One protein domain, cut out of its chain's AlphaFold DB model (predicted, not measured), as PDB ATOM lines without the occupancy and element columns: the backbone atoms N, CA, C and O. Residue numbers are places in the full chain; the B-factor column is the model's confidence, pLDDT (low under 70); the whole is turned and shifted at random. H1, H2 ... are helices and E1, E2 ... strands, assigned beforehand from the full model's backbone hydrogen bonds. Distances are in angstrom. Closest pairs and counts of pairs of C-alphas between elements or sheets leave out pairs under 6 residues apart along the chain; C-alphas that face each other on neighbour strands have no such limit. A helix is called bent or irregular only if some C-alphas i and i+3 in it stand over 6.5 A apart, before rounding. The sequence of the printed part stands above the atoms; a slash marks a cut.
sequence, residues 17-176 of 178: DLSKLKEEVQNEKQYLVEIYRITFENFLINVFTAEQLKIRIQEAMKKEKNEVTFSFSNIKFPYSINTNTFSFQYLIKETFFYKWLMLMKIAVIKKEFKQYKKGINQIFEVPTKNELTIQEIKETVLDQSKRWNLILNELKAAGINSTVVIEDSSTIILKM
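This is residues 17 to 176 of the 178 residues of an uncharacterized protein of Bacillus sp. MYb78 (UniProt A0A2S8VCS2). One long helix, H1, runs past a small, twisted four-stranded sheet, with H6 packed between the two; H3 crosses H1 along much the same stretch as H6, H5 crosses it nearer the free arm, and H4 lies out beyond H3. Residues 17 to 24 of H1 stick out as a free arm, while H2 and H7 graze the sheet. The 160 printed residues have seven named helices and four named strands, in the order H1 H2 E1 E2 H3 H4 H5 H6 H7 E3 E4; the mixed sheet runs E2 E1 E4 E3, and the class is mixed, helices and strands. The whole is compact, with a radius of gyration of the C-alphas of 17.1 A, and spans 58 by 41 by 26 A.

Start in the sheet with E1, residues 67 to 73, 19.6 A long, and E2, residues 85 to 87. Find C-alpha 161 at (27.408, -18.972, -37.642), where E3 begins; it runs 21.9 A to residue 168, and E4, residues 171 to 176, ends at C-alpha 176 (25.939, -20.574, -42.754). H1, residues 17 to 46, begins at C-alpha 17 (-19.745, -34.002, -35.583) and is 43.8 A long. H2 is residues 50 to 62, H3 88 to 96, H4 99 to 103, H5 111 to 125, H6 134 to 142 and H7 146 to 157. H5 is irregular: C-alphas 112 and 115 are 7.8 A apart.

Look first at E1 and E4, antiparallel, with N 70 and O 174 at 2.9 A. E3 and E4 form a hairpin, with N 173 and O 165 at 2.7 A. E2 is parallel to E1, with N 86 and O 71 at 2.8 A. H6 is on the sheet at a height of 9.3 A, only just over E4, on which 3 of its C-alphas fall. The hub is H1: its residues 33 to 40 touch H6 at a steep tilt of 61 degrees, closest at C-alphas 37 and 141, 5.3 A. Its residues 35 to 43 touch H3, about perpendicular at 77 degrees, closest at C-alphas 39 and 92, 5.5 A. Its residues 28 to 35 touch H5, closest at C-alphas 32 and 119, 6.0 A. H1 and H7 only just touch, with 3 pairs of C-alphas within 8 A, the closest being 44 and 148 at 7.4 A. The helix packing is mostly crossed, with no touching pair at a shallow tilt. H4 is close to H3 but not clearly touching, at 7.9 A between C-alphas 93 and 99. H2 only grazes the sheet with residues 53 to 61, and H7 with 152 to 156. Every O i to N i+4 pair is within hydrogen-bond range in H1, H2, H3, H4, H6 and H7, and 6 of 11 in H5.

The C-alphas of Asp 17 and Lys 62, the two farthest apart, are 61.2 A from each other. The printed part has no cut, and the link E1 to E2 is long, with 11 residues. Look for pLDDT under 70 at residues 17 to 28, 76 to 83 and 125 to 130; the mean of the printed part is 83.5.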
ATOM      1  N   ASP A  17     -20.294 -33.682 -34.266       59.50
ATOM      2  CA  ASP A  17     -19.745 -34.002 -35.583       59.50
ATOM      3  C   ASP A  17     -18.527 -33.123 -35.876       59.50
ATOM      4  O   ASP A  17     -17.520 -33.615 -36.375       59.50
ATOM      5  N   LEU A  18     -18.549 -31.853 -35.446       61.25
ATOM      6  CA  LEU A  18     -17.378 -30.964 -35.493       61.25
ATOM      7  C   LEU A  18     -16.230 -31.449 -34.596       61.25
ATOM      8  O   LEU A  18     -15.064 -31.329 -34.967       61.25
ATOM      9  N   SER A  19     -16.546 -32.002 -33.422       57.53
ATOM     10  CA  SER A  19     -15.539 -32.510 -32.481       57.53
ATOM     11  C   SER A  19     -14.855 -33.776 -33.007       57.53
ATOM     12  O   SER A  19     -13.628 -33.849 -32.984       57.53
ATOM     13  N   LYS A  20     -15.623 -34.722 -33.567       61.69
ATOM     14  CA  LYS A  20     -15.075 -35.915 -34.234       61.69
ATOM     15  C   LYS A  20     -14.242 -35.554 -35.460       61.69
ATOM     16  O   LYS A  20     -13.136 -36.058 -35.613       61.69
ATOM     17  N   LEU A  21     -14.718 -34.615 -36.279       58.00
ATOM     18  CA  LEU A  21     -13.981 -34.133 -37.448       58.00
ATOM     19  C   LEU A  21     -12.642 -33.487 -37.049       58.00
ATOM     20  O   LEU A  21     -11.627 -33.690 -37.707       58.00
ATOM     21  N   LYS A  22     -12.615 -32.733 -35.944       58.81
ATOM     22  CA  LYS A  22     -11.389 -32.134 -35.399       58.81
ATOM     23  C   LYS A  22     -10.395 -33.193 -34.912       58.81
ATOM     24  O   LYS A  22      -9.203 -33.052 -35.169       58.81
ATOM     25  N   GLU A  23     -10.877 -34.232 -34.236       63.44
ATOM     26  CA  GLU A  23     -10.057 -35.341 -33.739       63.44
ATOM     27  C   GLU A  23      -9.491 -36.191 -34.890       63.44
ATOM     28  O   GLU A  23      -8.300 -36.502 -34.905       63.44
ATOM     29  N   GLU A  24     -10.297 -36.476 -35.915       60.53
ATOM     30  CA  GLU A  24      -9.856 -37.152 -37.141       60.53
ATOM     31  C   GLU A  24      -8.795 -36.335 -37.892       60.53
ATOM     32  O   GLU A  24      -7.747 -36.872 -38.248       60.53
ATOM     33  N   VAL A  25      -9.001 -35.023 -38.054       60.69
ATOM     34  CA  VAL A  25      -8.015 -34.121 -38.677       60.69
ATOM     35  C   VAL A  25      -6.724 -34.041 -37.856       60.69
ATOM     36  O   VAL A  25      -5.633 -34.016 -38.428       60.69
ATOM     37  N   GLN A  26      -6.811 -34.018 -36.522       64.38
ATOM     38  CA  GLN A  26      -5.627 -34.033 -35.658       64.38
ATOM     39  C   GLN A  26      -4.854 -35.350 -35.774       64.38
ATOM     40  O   GLN A  26      -3.629 -35.314 -35.897       64.38
ATOM     41  N   ASN A  27      -5.547 -36.489 -35.810       68.12
ATOM     42  CA  ASN A  27      -4.920 -37.794 -36.008       68.12
ATOM     43  C   ASN A  27      -4.268 -37.907 -37.396       68.12
ATOM     44  O   ASN A  27      -3.132 -38.366 -37.506       68.12
ATOM     45  N   GLU A  28      -4.921 -37.430 -38.460       68.81
ATOM     46  CA  GLU A  28      -4.329 -37.428 -39.806       68.81
ATOM     47  C   GLU A  28      -3.095 -36.517 -39.904       68.81
ATOM     48  O   GLU A  28      -2.082 -36.912 -40.487       68.81
ATOM     49  N   LYS A  29      -3.114 -35.340 -39.264       76.75
ATOM     50  CA  LYS A  29      -1.936 -34.459 -39.199       76.75
ATOM     51  C   LYS A  29      -0.768 -35.084 -38.434       76.75
ATOM     52  O   LYS A  29       0.375 -34.916 -38.854       76.75
ATOM     53  N   GLN A  30      -1.020 -35.826 -37.353       80.88
ATOM     54  CA  GLN A  30       0.042 -36.511 -36.603       80.88
ATOM     55  C   GLN A  30       0.783 -37.545 -37.462       80.88
ATOM     56  O   GLN A  30       2.014 -37.578 -37.451       80.88
ATOM     57  N   TYR A  31       0.055 -38.323 -38.268       84.06
ATOM     58  CA  TYR A  31       0.663 -39.281 -39.199       84.06
ATOM     59  C   TYR A  31       1.550 -38.608 -40.249       84.06
ATOM     60  O   TYR A  31       2.618 -39.121 -40.588       84.06
ATOM     61  N   LEU A  32       1.134 -37.447 -40.758       86.12
ATOM     62  CA  LEU A  32       1.942 -36.681 -41.703       86.12
ATOM     63  C   LEU A  32       3.214 -36.150 -41.043       86.12
ATOM     64  O   LEU A  32       4.296 -36.320 -41.598       86.12
ATOM     65  N   VAL A  33       3.119 -35.595 -39.833       89.94
ATOM     66  CA  VAL A  33       4.298 -35.151 -39.071       89.94
ATOM     67  C   VAL A  33       5.304 -36.292 -38.905       89.94
ATOM     68  O   VAL A  33       6.500 -36.091 -39.109       89.94
ATOM     69  N   GLU A  34       4.843 -37.505 -38.601       91.88
ATOM     70  CA  GLU A  34       5.719 -38.670 -38.463       91.88
ATOM     71  C   GLU A  34       6.426 -39.046 -39.777       91.88
ATOM     72  O   GLU A  34       7.636 -39.280 -39.777       91.88
ATOM     73  N   ILE A  35       5.723 -39.015 -40.914       92.31
ATOM     74  CA  ILE A  35       6.323 -39.251 -42.239       92.31
ATOM     75  C   ILE A  35       7.434 -38.233 -42.529       92.31
ATOM     76  O   ILE A  35       8.529 -38.614 -42.962       92.31
ATOM     77  N   TYR A  36       7.184 -36.945 -42.275       92.44
ATOM     78  CA  TYR A  36       8.189 -35.901 -42.484       92.44
ATOM     79  C   TYR A  36       9.371 -36.043 -41.514       92.44
ATOM     80  O   TYR A  36      10.513 -35.873 -41.938       92.44
ATOM     81  N   ARG A  37       9.138 -36.433 -40.253       94.56
ATOM     82  CA  ARG A  37      10.204 -36.733 -39.276       94.56
ATOM     83  C   ARG A  37      11.099 -37.874 -39.715       94.56
ATOM     84  O   ARG A  37      12.313 -37.695 -39.768       94.56
ATOM     85  N   ILE A  38      10.518 -39.016 -40.072       94.81
ATOM     86  CA  ILE A  38      11.280 -40.178 -40.551       94.81
ATOM     87  C   ILE A  38      12.099 -39.790 -41.784       94.81
ATOM     88  O   ILE A  38      13.283 -40.112 -41.870       94.81
ATOM     89  N   THR A  39      11.490 -39.049 -42.711       93.62
ATOM     90  CA  THR A  39      12.168 -38.546 -43.911       93.62
ATOM     91  C   THR A  39      13.355 -37.657 -43.565       93.62
ATOM     92  O   THR A  39      14.447 -37.850 -44.100       93.62
ATOM     93  N   PHE A  40      13.146 -36.671 -42.693       94.25
ATOM     94  CA  PHE A  40      14.174 -35.702 -42.345       94.25
ATOM     95  C   PHE A  40      15.332 -36.365 -41.598       94.25
ATOM     96  O   PHE A  40      16.487 -36.158 -41.954       94.25
ATOM     97  N   GLU A  41      15.048 -37.256 -40.648       94.69
ATOM     98  CA  GLU A  41      16.087 -38.023 -39.958       94.69
ATOM     99  C   GLU A  41      16.877 -38.919 -40.917       94.69
ATOM    100  O   GLU A  41      18.106 -38.964 -40.856       94.69
ATOM    101  N   ASN A  42      16.200 -39.590 -41.852       92.88
ATOM    102  CA  ASN A  42      16.863 -40.393 -42.876       92.88
ATOM    103  C   ASN A  42      17.758 -39.534 -43.788       92.88
ATOM    104  O   ASN A  42      18.852 -39.955 -44.168       92.88
ATOM    105  N   PHE A  43      17.326 -38.316 -44.110       91.38
ATOM    106  CA  PHE A  43      18.122 -37.342 -44.852       91.38
ATOM    107  C   PHE A  43      19.374 -36.902 -44.077       91.38
ATOM    108  O   PHE A  43      20.468 -36.919 -44.643       91.38
ATOM    109  N   LEU A  44      19.251 -36.587 -42.784       91.88
ATOM    110  CA  LEU A  44      20.396 -36.202 -41.950       91.88
ATOM    111  C   LEU A  44      21.439 -37.323 -41.833       91.88
ATOM    112  O   LEU A  44      22.632 -37.047 -41.776       91.88
ATOM    113  N   ILE A  45      21.006 -38.588 -41.833       89.81
ATOM    114  CA  ILE A  45      21.915 -39.745 -41.764       89.81
ATOM    115  C   ILE A  45      22.662 -39.957 -43.082       89.81
ATOM    116  O   ILE A  45      23.850 -40.263 -43.066       89.81
ATOM    117  N   ASN A  46      21.966 -39.850 -44.214       85.81
ATOM    118  CA  ASN A  46      22.476 -40.383 -45.481       85.81
ATOM    119  C   ASN A  46      22.911 -39.309 -46.490       85.81
ATOM    120  O   ASN A  46      23.626 -39.622 -47.441       85.81
ATOM    121  N   VAL A  47      22.449 -38.065 -46.337       85.44
ATOM    122  CA  VAL A  47      22.580 -37.009 -47.363       85.44
ATOM    123  C   VAL A  47      23.114 -35.689 -46.808       85.44
ATOM    124  O   VAL A  47      23.743 -34.937 -47.548       85.44
ATOM    125  N   PHE A  48      22.871 -35.387 -45.533       86.62
ATOM    126  CA  PHE A  48      23.357 -34.168 -44.881       86.62
ATOM    127  C   PHE A  48      24.333 -34.495 -43.759       86.62
ATOM    128  O   PHE A  48      24.151 -34.131 -42.599       86.62
ATOM    129  N   THR A  49      25.366 -35.249 -44.113       83.44
ATOM    130  CA  THR A  49      26.386 -35.682 -43.159       83.44
ATOM    131  C   THR A  49      27.394 -34.571 -42.864       83.44
ATOM    132  O   THR A  49      27.605 -33.669 -43.679       83.44
ATOM    133  N   ALA A  50      28.078 -34.673 -41.720       83.00
ATOM    134  CA  ALA A  50      29.163 -33.765 -41.346       83.00
ATOM    135  C   ALA A  50      30.265 -33.684 -42.422       83.00
ATOM    136  O   ALA A  50      30.772 -32.602 -42.711       83.00
ATOM    137  N   GLU A  51      30.589 -34.804 -43.075       84.69
ATOM    138  CA  GLU A  51      31.590 -34.826 -44.147       84.69
ATOM    139  C   GLU A  51      31.115 -34.053 -45.387       84.69
ATOM    140  O   GLU A  51      31.850 -33.235 -45.936       84.69
ATOM    141  N   GLN A  52      29.854 -34.232 -45.797       85.12
ATOM    142  CA  GLN A  52      29.279 -33.466 -46.911       85.12
ATOM    143  C   GLN A  52      29.185 -31.969 -46.595       85.12
ATOM    144  O   GLN A  52      29.448 -31.146 -47.473       85.12
ATOM    145  N   LEU A  53      28.837 -31.610 -45.357       87.50
ATOM    146  CA  LEU A  53      28.847 -30.229 -44.872       87.50
ATOM    147  C   LEU A  53      30.243 -29.613 -44.991       87.50
ATOM    148  O   LEU A  53      30.404 -28.558 -45.604       87.50
ATOM    149  N   LYS A  54      31.255 -30.308 -44.465       87.88
ATOM    150  CA  LYS A  54      32.656 -29.883 -44.508       87.88
ATOM    151  C   LYS A  54      33.139 -29.661 -45.938       87.88
ATOM    152  O   LYS A  54      33.697 -28.602 -46.222       87.88
ATOM    153  N   ILE A  55      32.882 -30.609 -46.841       90.19
ATOM    154  CA  ILE A  55      33.249 -30.491 -48.262       90.19
ATOM    155  C   ILE A  55      32.640 -29.220 -48.870       90.19
ATOM    156  O   ILE A  55      33.343 -28.444 -49.512       90.19
ATOM    157  N   ARG A  56      31.352 -28.957 -48.623       88.56
ATOM    158  CA  ARG A  56      30.652 -27.797 -49.203       88.56
ATOM    159  C   ARG A  56      31.152 -26.464 -48.664       88.56
ATOM    160  O   ARG A  56      31.294 -25.520 -49.438       88.56
ATOM    161  N   ILE A  57      31.442 -26.385 -47.367       89.31
ATOM    162  CA  ILE A  57      32.036 -25.188 -46.758       89.31
ATOM    163  C   ILE A  57      33.415 -24.931 -47.372       89.31
ATOM    164  O   ILE A  57      33.685 -23.831 -47.844       89.31
ATOM    165  N   GLN A  58      34.257 -25.962 -47.476       90.62
ATOM    166  CA  GLN A  58      35.576 -25.844 -48.101       90.62
ATOM    167  C   GLN A  58      35.496 -25.409 -49.570       90.62
ATOM    168  O   GLN A  58      36.300 -24.593 -50.018       90.62
ATOM    169  N   GLU A  59      34.542 -25.934 -50.340       92.00
ATOM    170  CA  GLU A  59      34.314 -25.506 -51.723       92.00
ATOM    171  C   GLU A  59      33.885 -24.041 -51.825       92.00
ATOM    172  O   GLU A  59      34.308 -23.348 -52.751       92.00
ATOM    173  N   ALA A  60      33.052 -23.565 -50.902       91.00
ATOM    174  CA  ALA A  60      32.638 -22.171 -50.859       91.00
ATOM    175  C   ALA A  60      33.807 -21.249 -50.489       91.00
ATOM    176  O   ALA A  60      34.035 -20.267 -51.191       91.00
ATOM    177  N   MET A  61      34.615 -21.630 -49.495       90.25
ATOM    178  CA  MET A  61      35.849 -20.922 -49.130       90.25
ATOM    179  C   MET A  61      36.827 -20.819 -50.305       90.25
ATOM    180  O   MET A  61      37.346 -19.744 -50.584       90.25
ATOM    181  N   LYS A  62      37.043 -21.917 -51.046       93.44
ATOM    182  CA  LYS A  62      37.898 -21.930 -52.251       93.44
ATOM    183  C   LYS A  62      37.400 -20.998 -53.356       93.44
ATOM    184  O   LYS A  62      38.186 -20.583 -54.197       93.44
ATOM    185  N   LYS A  63      36.097 -20.717 -53.381       93.75
ATOM    186  CA  LYS A  63      35.448 -19.796 -54.323       93.75
ATOM    187  C   LYS A  63      35.329 -18.378 -53.758       93.75
ATOM    188  O   LYS A  63      34.531 -17.609 -54.282       93.75
ATOM    189  N   GLU A  64      36.053 -18.072 -52.680       92.62
ATOM    190  CA  GLU A  64      36.038 -16.771 -51.997       92.62
ATOM    191  C   GLU A  64      34.635 -16.345 -51.530       92.62
ATOM    192  O   GLU A  64      34.338 -15.164 -51.367       92.62
ATOM    193  N   LYS A  65      33.749 -17.319 -51.293       92.31
ATOM    194  CA  LYS A  65      32.458 -17.075 -50.651       92.31
ATOM    195  C   LYS A  65      32.642 -17.126 -49.141       92.31
ATOM    196  O   LYS A  65      33.395 -17.956 -48.638       92.31
ATOM    197  N   ASN A  66      31.911 -16.280 -48.428       90.94
ATOM    198  CA  ASN A  66      31.837 -16.263 -46.965       90.94
ATOM    199  C   ASN A  66      30.568 -16.947 -46.429       90.94
ATOM    200  O   ASN A  66      30.284 -16.867 -45.236       90.94
ATOM    201  N   GLU A  67      29.788 -17.591 -47.305       93.00
ATOM    202  CA  GLU A  67      28.562 -18.280 -46.919       93.00
ATOM    203  C   GLU A  67      28.255 -19.539 -47.748       93.00
ATOM    204  O   GLU A  67      28.639 -19.665 -48.919       93.00
ATOM    205  N   VAL A  68      27.509 -20.468 -47.133       92.00
ATOM    206  CA  VAL A  68      26.786 -21.555 -47.813       92.00
ATOM    207  C   VAL A  68      25.319 -21.533 -47.405       92.00
ATOM    208  O   VAL A  68      24.982 -21.467 -46.224       92.00
ATOM    209  N   THR A  69      24.451 -21.674 -48.400       90.94
ATOM    210  CA  THR A  69      22.999 -21.720 -48.237       90.94
ATOM    211  C   THR A  69      22.487 -23.099 -48.608       90.94
ATOM    212  O   THR A  69      22.848 -23.593 -49.675       90.94
ATOM    213  N   PHE A  70      21.640 -23.686 -47.761       89.69
ATOM    214  CA  PHE A  70      20.893 -24.913 -48.031       89.69
ATOM    215  C   PHE A  70      19.395 -24.650 -47.921       89.69
ATOM    216  O   PHE A  70      18.945 -24.086 -46.928       89.69
ATOM    217  N   SER A  71      18.628 -25.091 -48.912       89.38
ATOM    218  CA  SER A  71      17.186 -24.860 -48.994       89.38
ATOM    219  C   SER A  71      16.423 -26.178 -48.902       89.38
ATOM    220  O   SER A  71      16.704 -27.119 -49.640       89.38
ATOM    221  N   PHE A  72      15.423 -26.235 -48.034       88.12
ATOM    222  CA  PHE A  72      14.494 -27.346 -47.867       88.12
ATOM    223  C   PHE A  72      13.120 -26.892 -48.315       88.12
ATOM    224  O   PHE A  72      12.578 -25.937 -47.767       88.12
ATOM    225  N   SER A  73      12.549 -27.578 -49.290       84.94
ATOM    226  CA  SER A  73      11.292 -27.166 -49.884       84.94
ATOM    227  C   SER A  73      10.233 -28.247 -49.805       84.94
ATOM    228  O   SER A  73      10.522 -29.431 -49.997       84.94
ATOM    229  N   ASN A  74       8.995 -27.849 -49.529       78.12
ATOM    230  CA  ASN A  74       7.851 -28.754 -49.584       78.12
ATOM    231  C   ASN A  74       7.263 -28.888 -51.003       78.12
ATOM    232  O   ASN A  74       6.510 -29.831 -51.235       78.12
ATOM    233  N   ILE A  75       7.658 -28.044 -51.970       72.69
ATOM    234  CA  ILE A  75       7.172 -28.142 -53.353       72.69
ATOM    235  C   ILE A  75       7.925 -29.187 -54.183       72.69
ATOM    236  O   ILE A  75       9.075 -29.578 -53.930       72.69
ATOM    237  N   LYS A  76       7.237 -29.640 -55.233       64.06
ATOM    238  CA  LYS A  76       7.765 -30.534 -56.258       64.06
ATOM    239  C   LYS A  76       8.708 -29.762 -57.178       64.06
ATOM    240  O   LYS A  76       8.257 -29.079 -58.093       64.06
ATOM    241  N   PHE A  77      10.013 -29.929 -56.999       55.94
ATOM    242  CA  PHE A  77      10.971 -29.489 -58.010       55.94
ATOM    243  C   PHE A  77      11.059 -30.540 -59.120       55.94
ATOM    244  O   PHE A  77      11.403 -31.687 -58.831       55.94
ATOM    245  N   PRO A  78      10.731 -30.197 -60.383       43.41
ATOM    246  CA  PRO A  78      10.779 -31.164 -61.468       43.41
ATOM    247  C   PRO A  78      12.214 -31.612 -61.744       43.41
ATOM    248  O   PRO A  78      12.454 -32.807 -61.803       43.41
ATOM    249  N   TYR A  79      13.174 -30.697 -61.849       43.34
ATOM    250  CA  TYR A  79      14.568 -31.016 -62.148       43.34
ATOM    251  C   TYR A  79      15.450 -29.823 -61.764       43.34
ATOM    252  O   TYR A  79      15.544 -28.852 -62.500       43.34
ATOM    253  N   SER A  80      16.070 -29.868 -60.590       39.31
ATOM    254  CA  SER A  80      17.478 -29.502 -60.397       39.31
ATOM    255  C   SER A  80      17.808 -29.700 -58.925       39.31
ATOM    256  O   SER A  80      17.410 -28.937 -58.050       39.31
ATOM    257  N   ILE A  81      18.560 -30.759 -58.649       43.62
ATOM    258  CA  ILE A  81      19.401 -30.782 -57.463       43.62
ATOM    259  C   ILE A  81      20.521 -29.801 -57.811       43.62
ATOM    260  O   ILE A  81      21.574 -30.198 -58.306       43.62
ATOM    261  N   ASN A  82      20.308 -28.497 -57.599       55.00
ATOM    262  CA  ASN A  82      21.464 -27.754 -57.119       55.00
ATOM    263  C   ASN A  82      21.875 -28.502 -55.837       55.00
ATOM    264  O   ASN A  82      21.011 -28.997 -55.106       55.00
ATOM    265  N   THR A  83      23.168 -28.706 -55.609       62.44
ATOM    266  CA  THR A  83      23.628 -29.594 -54.531       62.44
ATOM    267  C   THR A  83      23.035 -29.220 -53.172       62.44
ATOM    268  O   THR A  83      22.923 -30.089 -52.311       62.44
ATOM    269  N   ASN A  84      22.591 -27.976 -52.996       76.94
ATOM    270  CA  ASN A  84      22.110 -27.389 -51.760       76.94
ATOM    271  C   ASN A  84      20.579 -27.257 -51.633       76.94
ATOM    272  O   ASN A  84      20.126 -26.757 -50.609       76.94
ATOM    273  N   THR A  85      19.775 -27.701 -52.603       84.44
ATOM    274  CA  THR A  85      18.306 -27.640 -52.531       84.44
ATOM    275  C   THR A  85      17.716 -29.041 -52.433       84.44
ATOM    276  O   THR A  85      17.987 -29.914 -53.257       84.44
ATOM    277  N   PHE A  86      16.863 -29.249 -51.431       85.94
ATOM    278  CA  PHE A  86      16.257 -30.533 -51.107       85.94
ATOM    279  C   PHE A  86      14.734 -30.417 -51.069       85.94
ATOM    280  O   PHE A  86      14.187 -29.572 -50.370       85.94
ATOM    281  N   SER A  87      14.036 -31.293 -51.795       87.00
ATOM    282  CA  SER A  87      12.569 -31.369 -51.768       87.00
ATOM    283  C   SER A  87      12.113 -32.467 -50.808       87.00
ATOM    284  O   SER A  87      12.511 -33.621 -50.970       87.00
ATOM    285  N   PHE A  88      11.236 -32.151 -49.852       86.69
ATOM    286  CA  PHE A  88      10.653 -33.143 -48.944       86.69
ATOM    287  C   PHE A  88       9.923 -34.244 -49.701       86.69
ATOM    288  O   PHE A  88      10.106 -35.411 -49.382       86.69
ATOM    289  N   GLN A  89       9.171 -33.913 -50.753       84.50
ATOM    290  CA  GLN A  89       8.511 -34.924 -51.580       84.50
ATOM    291  C   GLN A  89       9.520 -35.886 -52.224       84.50
ATOM    292  O   GLN A  89       9.280 -37.093 -52.283       84.50
ATOM    293  N   TYR A  90      10.664 -35.376 -52.691       84.25
ATOM    294  CA  TYR A  90      11.737 -36.219 -53.217       84.25
ATOM    295  C   TYR A  90      12.363 -37.094 -52.121       84.25
ATOM    296  O   TYR A  90      12.527 -38.298 -52.308       84.25
ATOM    297  N   LEU A  91      12.653 -36.516 -50.955       88.62
ATOM    298  CA  LEU A  91      13.221 -37.248 -49.823       88.62
ATOM    299  C   LEU A  91      12.261 -38.319 -49.282       88.62
ATOM    300  O   LEU A  91      12.707 -39.415 -48.941       88.62
ATOM    301  N   ILE A  92      10.952 -38.049 -49.256       89.94
ATOM    302  CA  ILE A  92       9.910 -39.029 -48.915       89.94
ATOM    303  C   ILE A  92       9.982 -40.190 -49.906       89.94
ATOM    304  O   ILE A  92       9.981 -41.349 -49.496       89.94
ATOM    305  N   LYS A  93      10.110 -39.911 -51.209       87.75
ATOM    306  CA  LYS A  93      10.252 -40.971 -52.212       87.75
ATOM    307  C   LYS A  93      11.477 -41.852 -51.965       87.75
ATOM    308  O   LYS A  93      11.337 -43.071 -51.928       87.75
ATOM    309  N   GLU A  94      12.647 -41.254 -51.745       87.25
ATOM    310  CA  GLU A  94      13.886 -42.002 -51.464       87.25
ATOM    311  C   GLU A  94      13.797 -42.803 -50.148       87.25
ATOM    312  O   GLU A  94      14.300 -43.928 -50.046       87.25
ATOM    313  N   THR A  95      13.117 -42.253 -49.139       91.75
ATOM    314  CA  THR A  95      12.960 -42.889 -47.824       91.75
ATOM    315  C   THR A  95      11.998 -44.073 -47.892       91.75
ATOM    316  O   THR A  95      12.345 -45.176 -47.465       91.75
ATOM    317  N   PHE A  96      10.821 -43.883 -48.486       92.19
ATOM    318  CA  PHE A  96       9.700 -44.813 -48.362       92.19
ATOM    319  C   PHE A  96       9.539 -45.799 -49.521       92.19
ATOM    320  O   PHE A  96       8.918 -46.845 -49.323       92.19
ATOM    321  N   PHE A  97      10.091 -45.523 -50.705       90.44
ATOM    322  CA  PHE A  97       9.902 -46.357 -51.897       90.44
ATOM    323  C   PHE A  97      11.185 -47.071 -52.325       90.44
ATOM    324  O   PHE A  97      12.304 -46.634 -52.053       90.44
ATOM    325  N   TYR A  98      11.034 -48.185 -53.039       87.06
ATOM    326  CA  TYR A  98      12.163 -48.830 -53.705       87.06
ATOM    327  C   TYR A  98      12.596 -48.029 -54.939       87.06
ATOM    328  O   TYR A  98      11.894 -47.989 -55.950       87.06
ATOM    329  N   LYS A  99      13.794 -47.443 -54.876       80.88
ATOM    330  CA  LYS A  99      14.369 -46.609 -55.944       80.88
ATOM    331  C   LYS A  99      14.399 -47.298 -57.312       80.88
ATOM    332  O   LYS A  99      14.015 -46.694 -58.309       80.88
ATOM    333  N   TRP A 100      14.790 -48.573 -57.357       81.19
ATOM    334  CA  TRP A 100      14.873 -49.352 -58.602       81.19
ATOM    335  C   TRP A 100      13.504 -49.567 -59.268       81.19
ATOM    336  O   TRP A 100      13.413 -49.559 -60.491       81.19
ATOM    337  N   LEU A 101      12.428 -49.673 -58.482       82.25
ATOM    338  CA  LEU A 101      11.063 -49.790 -59.007       82.25
ATOM    339  C   LEU A 101      10.536 -48.453 -59.529       82.25
ATOM    340  O   LEU A 101       9.861 -48.419 -60.559       82.25
ATOM    341  N   MET A 102      10.912 -47.342 -58.890       77.56
ATOM    342  CA  MET A 102      10.538 -46.011 -59.371       77.56
ATOM    343  C   MET A 102      11.123 -45.691 -60.753       77.56
ATOM    344  O   MET A 102      10.467 -45.002 -61.533       77.56
ATOM    345  N   LEU A 103      12.301 -46.230 -61.093       78.06
ATOM    346  CA  LEU A 103      12.876 -46.113 -62.444       78.06
ATOM    347  C   LEU A 103      11.980 -46.755 -63.513       78.06
ATOM    348  O   LEU A 103      11.922 -46.274 -64.640       78.06
ATOM    349  N   MET A 104      11.220 -47.788 -63.143       80.19
ATOM    350  CA  MET A 104      10.231 -48.438 -64.007       80.19
ATOM    351  C   MET A 104       8.830 -47.815 -63.895       80.19
ATOM    352  O   MET A 104       7.856 -48.405 -64.351       80.19
ATOM    353  N   LYS A 105       8.709 -46.625 -63.285       79.50
ATOM    354  CA  LYS A 105       7.432 -45.953 -62.967       79.50
ATOM    355  C   LYS A 105       6.514 -46.774 -62.047       79.50
ATOM    356  O   LYS A 105       5.306 -46.548 -62.022       79.50
ATOM    357  N   ILE A 106       7.078 -47.691 -61.261       82.19
ATOM    358  CA  ILE A 106       6.339 -48.498 -60.288       82.19
ATOM    359  C   ILE A 106       6.599 -47.944 -58.884       82.19
ATOM    360  O   ILE A 106       7.726 -47.936 -58.392       82.19
ATOM    361  N   ALA A 107       5.541 -47.494 -58.211       83.19
ATOM    362  CA  ALA A 107       5.618 -46.971 -56.851       83.19
ATOM    363  C   ALA A 107       5.291 -48.074 -55.830       83.19
ATOM    364  O   ALA A 107       4.127 -48.354 -55.550       83.19
ATOM    365  N   VAL A 108       6.325 -48.705 -55.261       87.69
ATOM    366  CA  VAL A 108       6.170 -49.699 -54.182       87.69
ATOM    367  C   VAL A 108       6.806 -49.194 -52.895       87.69
ATOM    368  O   VAL A 108       8.015 -48.964 -52.842       87.69
ATOM    369  N   ILE A 109       5.977 -49.057 -51.859       89.44
ATOM    370  CA  ILE A 109       6.403 -48.702 -50.502       89.44
ATOM    371  C   ILE A 109       7.137 -49.893 -49.877       89.44
ATOM    372  O   ILE A 109       6.671 -51.035 -49.970       89.44
ATOM    373  N   LYS A 110       8.277 -49.627 -49.233       91.56
ATOM    374  CA  LYS A 110       9.072 -50.644 -48.535       91.56
ATOM    375  C   LYS A 110       8.255 -51.302 -47.424       91.56
ATOM    376  O   LYS A 110       7.371 -50.686 -46.822       91.56
ATOM    377  N   LYS A 111       8.522 -52.582 -47.160       90.81
ATOM    378  CA  LYS A 111       7.679 -53.400 -46.274       90.81
ATOM    379  C   LYS A 111       7.591 -52.813 -44.861       90.81
ATOM    380  O   LYS A 111       6.502 -52.801 -44.291       90.81
ATOM    381  N   GLU A 112       8.701 -52.304 -44.343       91.25
ATOM    382  CA  GLU A 112       8.832 -51.667 -43.029       91.25
ATOM    383  C   GLU A 112       7.988 -50.394 -42.870       91.25
ATOM    384  O   GLU A 112       7.658 -50.015 -41.752       91.25
ATOM    385  N   PHE A 113       7.559 -49.770 -43.971       91.81
ATOM    386  CA  PHE A 113       6.762 -48.546 -43.940       91.81
ATOM    387  C   PHE A 113       5.313 -48.732 -44.395       91.81
ATOM    388  O   PHE A 113       4.603 -47.752 -44.626       91.81
ATOM    389  N   LYS A 114       4.833 -49.977 -44.508       88.31
ATOM    390  CA  LYS A 114       3.451 -50.259 -44.934       88.31
ATOM    391  C   LYS A 114       2.395 -49.540 -44.090       88.31
ATOM    392  O   LYS A 114       1.372 -49.144 -44.644       88.31
ATOM    393  N   GLN A 115       2.652 -49.330 -42.798       86.94
ATOM    394  CA  GLN A 115       1.746 -48.611 -41.893       86.94
ATOM    395  C   GLN A 115       1.508 -47.146 -42.296       86.94
ATOM    396  O   GLN A 115       0.438 -46.609 -42.038       86.94
ATOM    397  N   TYR A 116       2.448 -46.526 -43.015       88.06
ATOM    398  CA  TYR A 116       2.347 -45.138 -43.476       88.06
ATOM    399  C   TYR A 116       1.725 -45.002 -44.870       88.06
ATOM    400  O   TYR A 116       1.612 -43.891 -45.383       88.06
ATOM    401  N   LYS A 117       1.304 -46.109 -45.505       85.88
ATOM    402  CA  LYS A 117       0.834 -46.116 -46.901       85.88
ATOM    403  C   LYS A 117      -0.261 -45.083 -47.176       85.88
ATOM    404  O   LYS A 117      -0.186 -44.402 -48.192       85.88
ATOM    405  N   LYS A 118      -1.247 -44.948 -46.280       82.06
ATOM    406  CA  LYS A 118      -2.339 -43.971 -46.440       82.06
ATOM    407  C   LYS A 118      -1.799 -42.535 -46.472       82.06
ATOM    408  O   LYS A 118      -2.088 -41.815 -47.420       82.06
ATOM    409  N   GLY A 119      -0.978 -42.151 -45.492       82.94
ATOM    410  CA  GLY A 119      -0.405 -40.800 -45.412       82.94
ATOM    411  C   GLY A 119       0.564 -40.494 -46.557       82.94
ATOM    412  O   GLY A 119       0.525 -39.413 -47.130       82.94
ATOM    413  N   ILE A 120       1.377 -41.472 -46.966       85.62
ATOM    414  CA  ILE A 120       2.276 -41.333 -48.119       85.62
ATOM    415  C   ILE A 120       1.472 -41.093 -49.400       85.62
ATOM    416  O   ILE A 120       1.795 -40.185 -50.160       85.62
ATOM    417  N   ASN A 121       0.417 -41.876 -49.638       80.62
ATOM    418  CA  ASN A 121      -0.443 -41.686 -50.803       80.62
ATOM    419  C   ASN A 121      -1.125 -40.312 -50.783       80.62
ATOM    420  O   ASN A 121      -1.138 -39.644 -51.811       80.62
ATOM    421  N   GLN A 122      -1.605 -39.847 -49.624       77.81
ATOM    422  CA  GLN A 122      -2.203 -38.512 -49.481       77.81
ATOM    423  C   GLN A 122      -1.253 -37.390 -49.934       77.81
ATOM    424  O   GLN A 122      -1.695 -36.484 -50.635       77.81
ATOM    425  N   ILE A 123       0.043 -37.492 -49.616       78.62
ATOM    426  CA  ILE A 123       1.069 -36.515 -50.029       78.62
ATOM    427  C   ILE A 123       1.241 -36.468 -51.561       78.62
ATOM    428  O   ILE A 123       1.586 -35.428 -52.114       78.62
ATOM    429  N   PHE A 124       1.019 -37.577 -52.274       75.69
ATOM    430  CA  PHE A 124       1.250 -37.649 -53.726       75.69
ATOM    431  C   PHE A 124      -0.018 -37.579 -54.587       75.69
ATOM    432  O   PHE A 124       0.088 -37.243 -55.767       75.69
ATOM    433  N   GLU A 125      -1.189 -37.906 -54.040       68.12
ATOM    434  CA  GLU A 125      -2.452 -38.004 -54.784       68.12
ATOM    435  C   GLU A 125      -3.262 -36.693 -54.769       68.12
ATOM    436  O   GLU A 125      -3.954 -36.413 -55.748       68.12
ATOM    437  N   VAL A 126      -3.163 -35.856 -53.720       54.31
ATOM    438  CA  VAL A 126      -3.925 -34.591 -53.613       54.31
ATOM    439  C   VAL A 126      -3.066 -33.471 -52.988       54.31
ATOM    440  O   VAL A 126      -3.063 -33.320 -51.768       54.31
ATOM    441  N   PRO A 127      -2.390 -32.630 -53.797       52.59
ATOM    442  CA  PRO A 127      -1.411 -31.643 -53.310       52.59
ATOM    443  C   PRO A 127      -1.963 -30.488 -52.455       52.59
ATOM    444  O   PRO A 127      -1.205 -29.616 -52.056       52.59
ATOM    445  N   THR A 128      -3.277 -30.380 -52.236       52.06
ATOM    446  CA  THR A 128      -3.882 -29.098 -51.822       52.06
ATOM    447  C   THR A 128      -4.713 -29.113 -50.548       52.06
ATOM    448  O   THR A 128      -5.100 -28.032 -50.109       52.06
ATOM    449  N   LYS A 129      -5.011 -30.266 -49.929       49.41
ATOM    450  CA  LYS A 129      -5.972 -30.284 -48.803       49.41
ATOM    451  C   LYS A 129      -5.396 -30.638 -47.432       49.41
ATOM    452  O   LYS A 129      -5.886 -30.100 -46.448       49.41
ATOM    453  N   ASN A 130      -4.346 -31.460 -47.367       54.47
ATOM    454  CA  ASN A 130      -3.844 -32.002 -46.099       54.47
ATOM    455  C   ASN A 130      -2.316 -31.880 -45.927       54.47
ATOM    456  O   ASN A 130      -1.765 -32.555 -45.071       54.47
ATOM    457  N   GLU A 131      -1.601 -31.060 -46.703       72.12
ATOM    458  CA  GLU A 131      -0.145 -30.920 -46.520       72.12
ATOM    459  C   GLU A 131       0.204 -30.068 -45.284       72.12
ATOM    460  O   GLU A 131      -0.500 -29.111 -44.952       72.12
ATOM    461  N   LEU A 132       1.307 -30.409 -44.605       82.56
ATOM    462  CA  LEU A 132       1.878 -29.548 -43.571       82.56
ATOM    463  C   LEU A 132       2.428 -28.279 -44.225       82.56
ATOM    464  O   LEU A 132       3.193 -28.338 -45.193       82.56
ATOM    465  N   THR A 133       2.079 -27.129 -43.659       86.94
ATOM    466  CA  THR A 133       2.699 -25.856 -44.029       86.94
ATOM    467  C   THR A 133       4.196 -25.893 -43.733       86.94
ATOM    468  O   THR A 133       4.669 -26.639 -42.873       86.94
ATOM    469  N   ILE A 134       4.969 -25.050 -44.418       89.44
ATOM    470  CA  ILE A 134       6.410 -24.978 -44.173       89.44
ATOM    471  C   ILE A 134       6.741 -24.571 -42.724       89.44
ATOM    472  O   ILE A 134       7.717 -25.057 -42.155       89.44
ATOM    473  N   GLN A 135       5.881 -23.751 -42.108       91.62
ATOM    474  CA  GLN A 135       5.959 -23.392 -40.693       91.62
ATOM    475  C   GLN A 135       5.766 -24.627 -39.806       91.62
ATOM    476  O   GLN A 135       6.613 -24.906 -38.961       91.62
ATOM    477  N   GLU A 136       4.705 -25.408 -40.041       91.75
ATOM    478  CA  GLU A 136       4.457 -26.650 -39.299       91.75
ATOM    479  C   GLU A 136       5.617 -27.638 -39.469       91.75
ATOM    480  O   GLU A 136       6.043 -28.250 -38.492       91.75
ATOM    481  N   ILE A 137       6.181 -27.775 -40.675       91.75
ATOM    482  CA  ILE A 137       7.361 -28.620 -40.909       91.75
ATOM    483  C   ILE A 137       8.543 -28.117 -40.077       91.75
ATOM    484  O   ILE A 137       9.174 -28.905 -39.375       91.75
ATOM    485  N   LYS A 138       8.841 -26.815 -40.104       93.56
ATOM    486  CA  LYS A 138       9.941 -26.255 -39.313       93.56
ATOM    487  C   LYS A 138       9.767 -26.571 -37.824       93.56
ATOM    488  O   LYS A 138      10.658 -27.158 -37.216       93.56
ATOM    489  N   GLU A 139       8.608 -26.239 -37.265       93.94
ATOM    490  CA  GLU A 139       8.337 -26.343 -35.828       93.94
ATOM    491  C   GLU A 139       8.232 -27.789 -35.335       93.94
ATOM    492  O   GLU A 139       8.671 -28.111 -34.231       93.94
ATOM    493  N   THR A 140       7.621 -28.674 -36.125       92.94
ATOM    494  CA  THR A 140       7.309 -30.042 -35.682       92.94
ATOM    495  C   THR A 140       8.337 -31.072 -36.127       92.94
ATOM    496  O   THR A 140       8.406 -32.147 -35.521       92.94
ATOM    497  N   VAL A 141       9.141 -30.769 -37.150       93.62
ATOM    498  CA  VAL A 141      10.111 -31.699 -37.744       93.62
ATOM    499  C   VAL A 141      11.541 -31.233 -37.497       93.62
ATOM    500  O   VAL A 141      12.313 -31.974 -36.891       93.62
ATOM    501  N   LEU A 142      11.900 -30.022 -37.938       94.50
ATOM    502  CA  LEU A 142      13.286 -29.542 -37.873       94.50
ATOM    503  C   LEU A 142      13.678 -29.164 -36.451       94.50
ATOM    504  O   LEU A 142      14.620 -29.730 -35.903       94.50
ATOM    505  N   ASP A 143      12.934 -28.245 -35.840       94.12
ATOM    506  CA  ASP A 143      13.266 -27.683 -34.527       94.12
ATOM    507  C   ASP A 143      13.225 -28.759 -33.425       94.12
ATOM    508  O   ASP A 143      13.951 -28.684 -32.431       94.12
ATOM    509  N   GLN A 144      12.423 -29.810 -33.624       94.81
ATOM    510  CA  GLN A 144      12.315 -30.949 -32.705       94.81
ATOM    511  C   GLN A 144      13.321 -32.077 -32.988       94.81
ATOM    512  O   GLN A 144      13.445 -32.999 -32.176       94.81
ATOM    513  N   SER A 145      14.062 -32.033 -34.101       95.31
ATOM    514  CA  SER A 145      15.073 -33.046 -34.410       95.31
ATOM    515  C   SER A 145      16.301 -32.876 -33.513       95.31
ATOM    516  O   SER A 145      17.037 -31.890 -33.578       95.31
ATOM    517  N   LYS A 146      16.575 -33.888 -32.679       95.00
ATOM    518  CA  LYS A 146      17.771 -33.914 -31.818       95.00
ATOM    519  C   LYS A 146      19.061 -33.893 -32.638       95.00
ATOM    520  O   LYS A 146      20.009 -33.217 -32.255       95.00
ATOM    521  N   ARG A 147      19.095 -34.628 -33.756       93.06
ATOM    522  CA  ARG A 147      20.270 -34.703 -34.632       93.06
ATOM    523  C   ARG A 147      20.514 -33.379 -35.345       93.06
ATOM    524  O   ARG A 147      21.657 -32.949 -35.426       93.06
ATOM    525  N   TRP A 148      19.455 -32.720 -35.809       93.88
ATOM    526  CA  TRP A 148      19.570 -31.392 -36.400       93.88
ATOM    527  C   TRP A 148      20.154 -30.381 -35.417       93.88
ATOM    528  O   TRP A 148      21.138 -29.715 -35.722       93.88
ATOM    529  N   ASN A 149      19.612 -30.339 -34.200       94.25
ATOM    530  CA  ASN A 149      20.113 -29.459 -33.149       94.25
ATOM    531  C   ASN A 149      21.568 -29.778 -32.762       94.25
ATOM    532  O   ASN A 149      22.339 -28.860 -32.492       94.25
ATOM    533  N   LEU A 150      21.972 -31.055 -32.777       93.62
ATOM    534  CA  LEU A 150      23.373 -31.445 -32.592       93.62
ATOM    535  C   LEU A 150      24.265 -30.856 -33.695       93.62
ATOM    536  O   LEU A 150      25.258 -30.214 -33.371       93.62
ATOM    537  N   ILE A 151      23.877 -31.000 -34.968       92.19
ATOM    538  CA  ILE A 151      24.617 -30.432 -36.108       92.19
ATOM    539  C   ILE A 151      24.767 -28.911 -35.955       92.19
ATOM    540  O   ILE A 151      25.868 -28.387 -36.103       92.19
ATOM    541  N   LEU A 152      23.692 -28.191 -35.618       93.19
ATOM    542  CA  LEU A 152      23.749 -26.736 -35.413       93.19
ATOM    543  C   LEU A 152      24.699 -26.343 -34.269       93.19
ATOM    544  O   LEU A 152      25.437 -25.363 -34.378       93.19
ATOM    545  N   ASN A 153      24.721 -27.120 -33.185       93.56
ATOM    546  CA  ASN A 153      25.635 -26.889 -32.069       93.56
ATOM    547  C   ASN A 153      27.096 -27.173 -32.442       93.56
ATOM    548  O   ASN A 153      27.978 -26.415 -32.042       93.56
ATOM    549  N   GLU A 154      27.357 -28.227 -33.216       92.50
ATOM    550  CA  GLU A 154      28.696 -28.550 -33.722       92.50
ATOM    551  C   GLU A 154      29.225 -27.455 -34.656       92.50
ATOM    552  O   GLU A 154      30.374 -27.038 -34.520       92.50
ATOM    553  N   LEU A 155      28.377 -26.924 -35.544       91.94
ATOM    554  CA  LEU A 155      28.720 -25.786 -36.403       91.94
ATOM    555  C   LEU A 155      29.110 -24.560 -35.571       91.94
ATOM    556  O   LEU A 155      30.178 -23.983 -35.781       91.94
ATOM    557  N   LYS A 156      28.295 -24.216 -34.568       94.50
ATOM    558  CA  LYS A 156      28.584 -23.108 -33.651       94.50
ATOM    559  C   LYS A 156      29.902 -23.315 -32.898       94.50
ATOM    560  O   LYS A 156      30.683 -22.377 -32.772       94.50
ATOM    561  N   ALA A 157      30.160 -24.527 -32.404       93.94
ATOM    562  CA  ALA A 157      31.407 -24.863 -31.714       93.94
ATOM    563  C   ALA A 157      32.636 -24.760 -32.637       93.94
ATOM    564  O   ALA A 157      33.722 -24.420 -32.174       93.94
ATOM    565  N   ALA A 158      32.453 -24.995 -33.937       90.75
ATOM    566  CA  ALA A 158      33.472 -24.810 -34.965       90.75
ATOM    567  C   ALA A 158      33.626 -23.348 -35.439       90.75
ATOM    568  O   ALA A 158      34.391 -23.091 -36.366       90.75
ATOM    569  N   GLY A 159      32.915 -22.390 -34.829       92.56
ATOM    570  CA  GLY A 159      32.966 -20.973 -35.202       92.56
ATOM    571  C   GLY A 159      32.136 -20.610 -36.437       92.56
ATOM    572  O   GLY A 159      32.242 -19.491 -36.925       92.56
ATOM    573  N   ILE A 160      31.302 -21.526 -36.934       93.25
ATOM    574  CA  ILE A 160      30.406 -21.277 -38.065       93.25
ATOM    575  C   ILE A 160      29.083 -20.741 -37.522       93.25
ATOM    576  O   ILE A 160      28.388 -21.401 -36.744       93.25
ATOM    577  N   ASN A 161      28.706 -19.547 -37.961       94.75
ATOM    578  CA  ASN A 161      27.408 -18.972 -37.642       94.75
ATOM    579  C   ASN A 161      26.347 -19.601 -38.541       94.75
ATOM    580  O   ASN A 161      26.518 -19.647 -39.754       94.75
ATOM    581  N   SER A 162      25.233 -20.057 -37.966       94.75
ATOM    582  CA  SER A 162      24.139 -20.686 -38.710       94.75
ATOM    583  C   SER A 162      22.791 -20.054 -38.375       94.75
ATOM    584  O   SER A 162      22.458 -19.915 -37.199       94.75
ATOM    585  N   THR A 163      21.989 -19.725 -39.389       94.31
ATOM    586  CA  THR A 163      20.634 -19.177 -39.224       94.31
ATOM    587  C   THR A 163      19.633 -19.976 -40.051       94.31
ATOM    588  O   THR A 163      19.852 -20.190 -41.242       94.31
ATOM    589  N   VAL A 164      18.522 -20.389 -39.433       94.44
ATOM    590  CA  VAL A 164      17.406 -21.066 -40.112       94.44
ATOM    591  C   VAL A 164      16.247 -20.085 -40.280       94.44
ATOM    592  O   VAL A 164      15.710 -19.599 -39.287       94.44
ATOM    593  N   VAL A 165      15.844 -19.809 -41.518       94.06
ATOM    594  CA  VAL A 165      14.750 -18.883 -41.854       94.06
ATOM    595  C   VAL A 165      13.750 -19.532 -42.800       94.06
ATOM    596  O   VAL A 165      14.109 -20.416 -43.568       94.06
ATOM    597  N   ILE A 166      12.497 -19.087 -42.764       92.75
ATOM    598  CA  ILE A 166      11.513 -19.409 -43.802       92.75
ATOM    599  C   ILE A 166      11.586 -18.292 -44.841       92.75
ATOM    600  O   ILE A 166      11.469 -17.121 -44.485       92.75
ATOM    601  N   GLU A 167      11.853 -18.650 -46.096       89.50
ATOM    602  CA  GLU A 167      11.972 -17.690 -47.201       89.50
ATOM    603  C   GLU A 167      10.600 -17.337 -47.784       89.50
ATOM    604  O   GLU A 167      10.293 -16.168 -47.998       89.50
ATOM    605  N   ASP A 168       9.762 -18.349 -47.998       87.06
ATOM    606  CA  ASP A 168       8.414 -18.221 -48.547       87.06
ATOM    607  C   ASP A 168       7.486 -19.305 -47.967       87.06
ATOM    608  O   ASP A 168       7.882 -20.071 -47.090       87.06
ATOM    609  N   SER A 169       6.247 -19.413 -48.461       84.75
ATOM    610  CA  SER A 169       5.264 -20.418 -48.011       84.75
ATOM    611  C   SER A 169       5.680 -21.884 -48.217       84.75
ATOM    612  O   SER A 169       4.961 -22.788 -47.788       84.75
ATOM    613  N   SER A 170       6.798 -22.131 -48.894       84.94
ATOM    614  CA  SER A 170       7.252 -23.447 -49.331       84.94
ATOM    615  C   SER A 170       8.704 -23.786 -49.005       84.94
ATOM    616  O   SER A 170       9.078 -24.951 -49.148       84.94
ATOM    617  N   THR A 171       9.518 -22.824 -48.560       88.56
ATOM    618  CA  THR A 171      10.974 -23.000 -48.456       88.56
ATOM    619  C   THR A 171      11.539 -22.573 -47.098       88.56
ATOM    620  O   THR A 171      11.308 -21.463 -46.620       88.56
ATOM    621  N   ILE A 172      12.347 -23.453 -46.495       92.06
ATOM    622  CA  ILE A 172      13.200 -23.200 -45.322       92.06
ATOM    623  C   ILE A 172      14.642 -23.101 -45.797       92.06
ATOM    624  O   ILE A 172      15.103 -23.949 -46.553       92.06
ATOM    625  N   ILE A 173      15.382 -22.117 -45.308       93.19
ATOM    626  CA  ILE A 173      16.788 -21.914 -45.619       93.19
ATOM    627  C   ILE A 173      17.631 -22.035 -44.354       93.19
ATOM    628  O   ILE A 173      17.405 -21.311 -43.389       93.19
ATOM    629  N   LEU A 174      18.657 -22.884 -44.397       94.12
ATOM    630  CA  LEU A 174      19.813 -22.816 -43.510       94.12
ATOM    631  C   LEU A 174      20.913 -21.997 -44.199       94.12
ATOM    632  O   LEU A 174      21.489 -22.442 -45.194       94.12
ATOM    633  N   LYS A 175      21.225 -20.824 -43.651       94.50
ATOM    634  CA  LYS A 175      22.386 -20.013 -44.037       94.50
ATOM    635  C   LYS A 175      23.520 -20.258 -43.059       94.50
ATOM    636  O   LYS A 175      23.279 -20.265 -41.853       94.50
ATOM    637  N   MET A 176      24.733 -20.432 -43.564       94.12
ATOM    638  CA  MET A 176      25.939 -20.574 -42.754       94.12
ATOM    639  C   MET A 176      27.020 -19.615 -43.222       94.12
ATOM    640  O   MET A 176      27.205 -19.489 -44.428       94.12
TER     641      MET A 176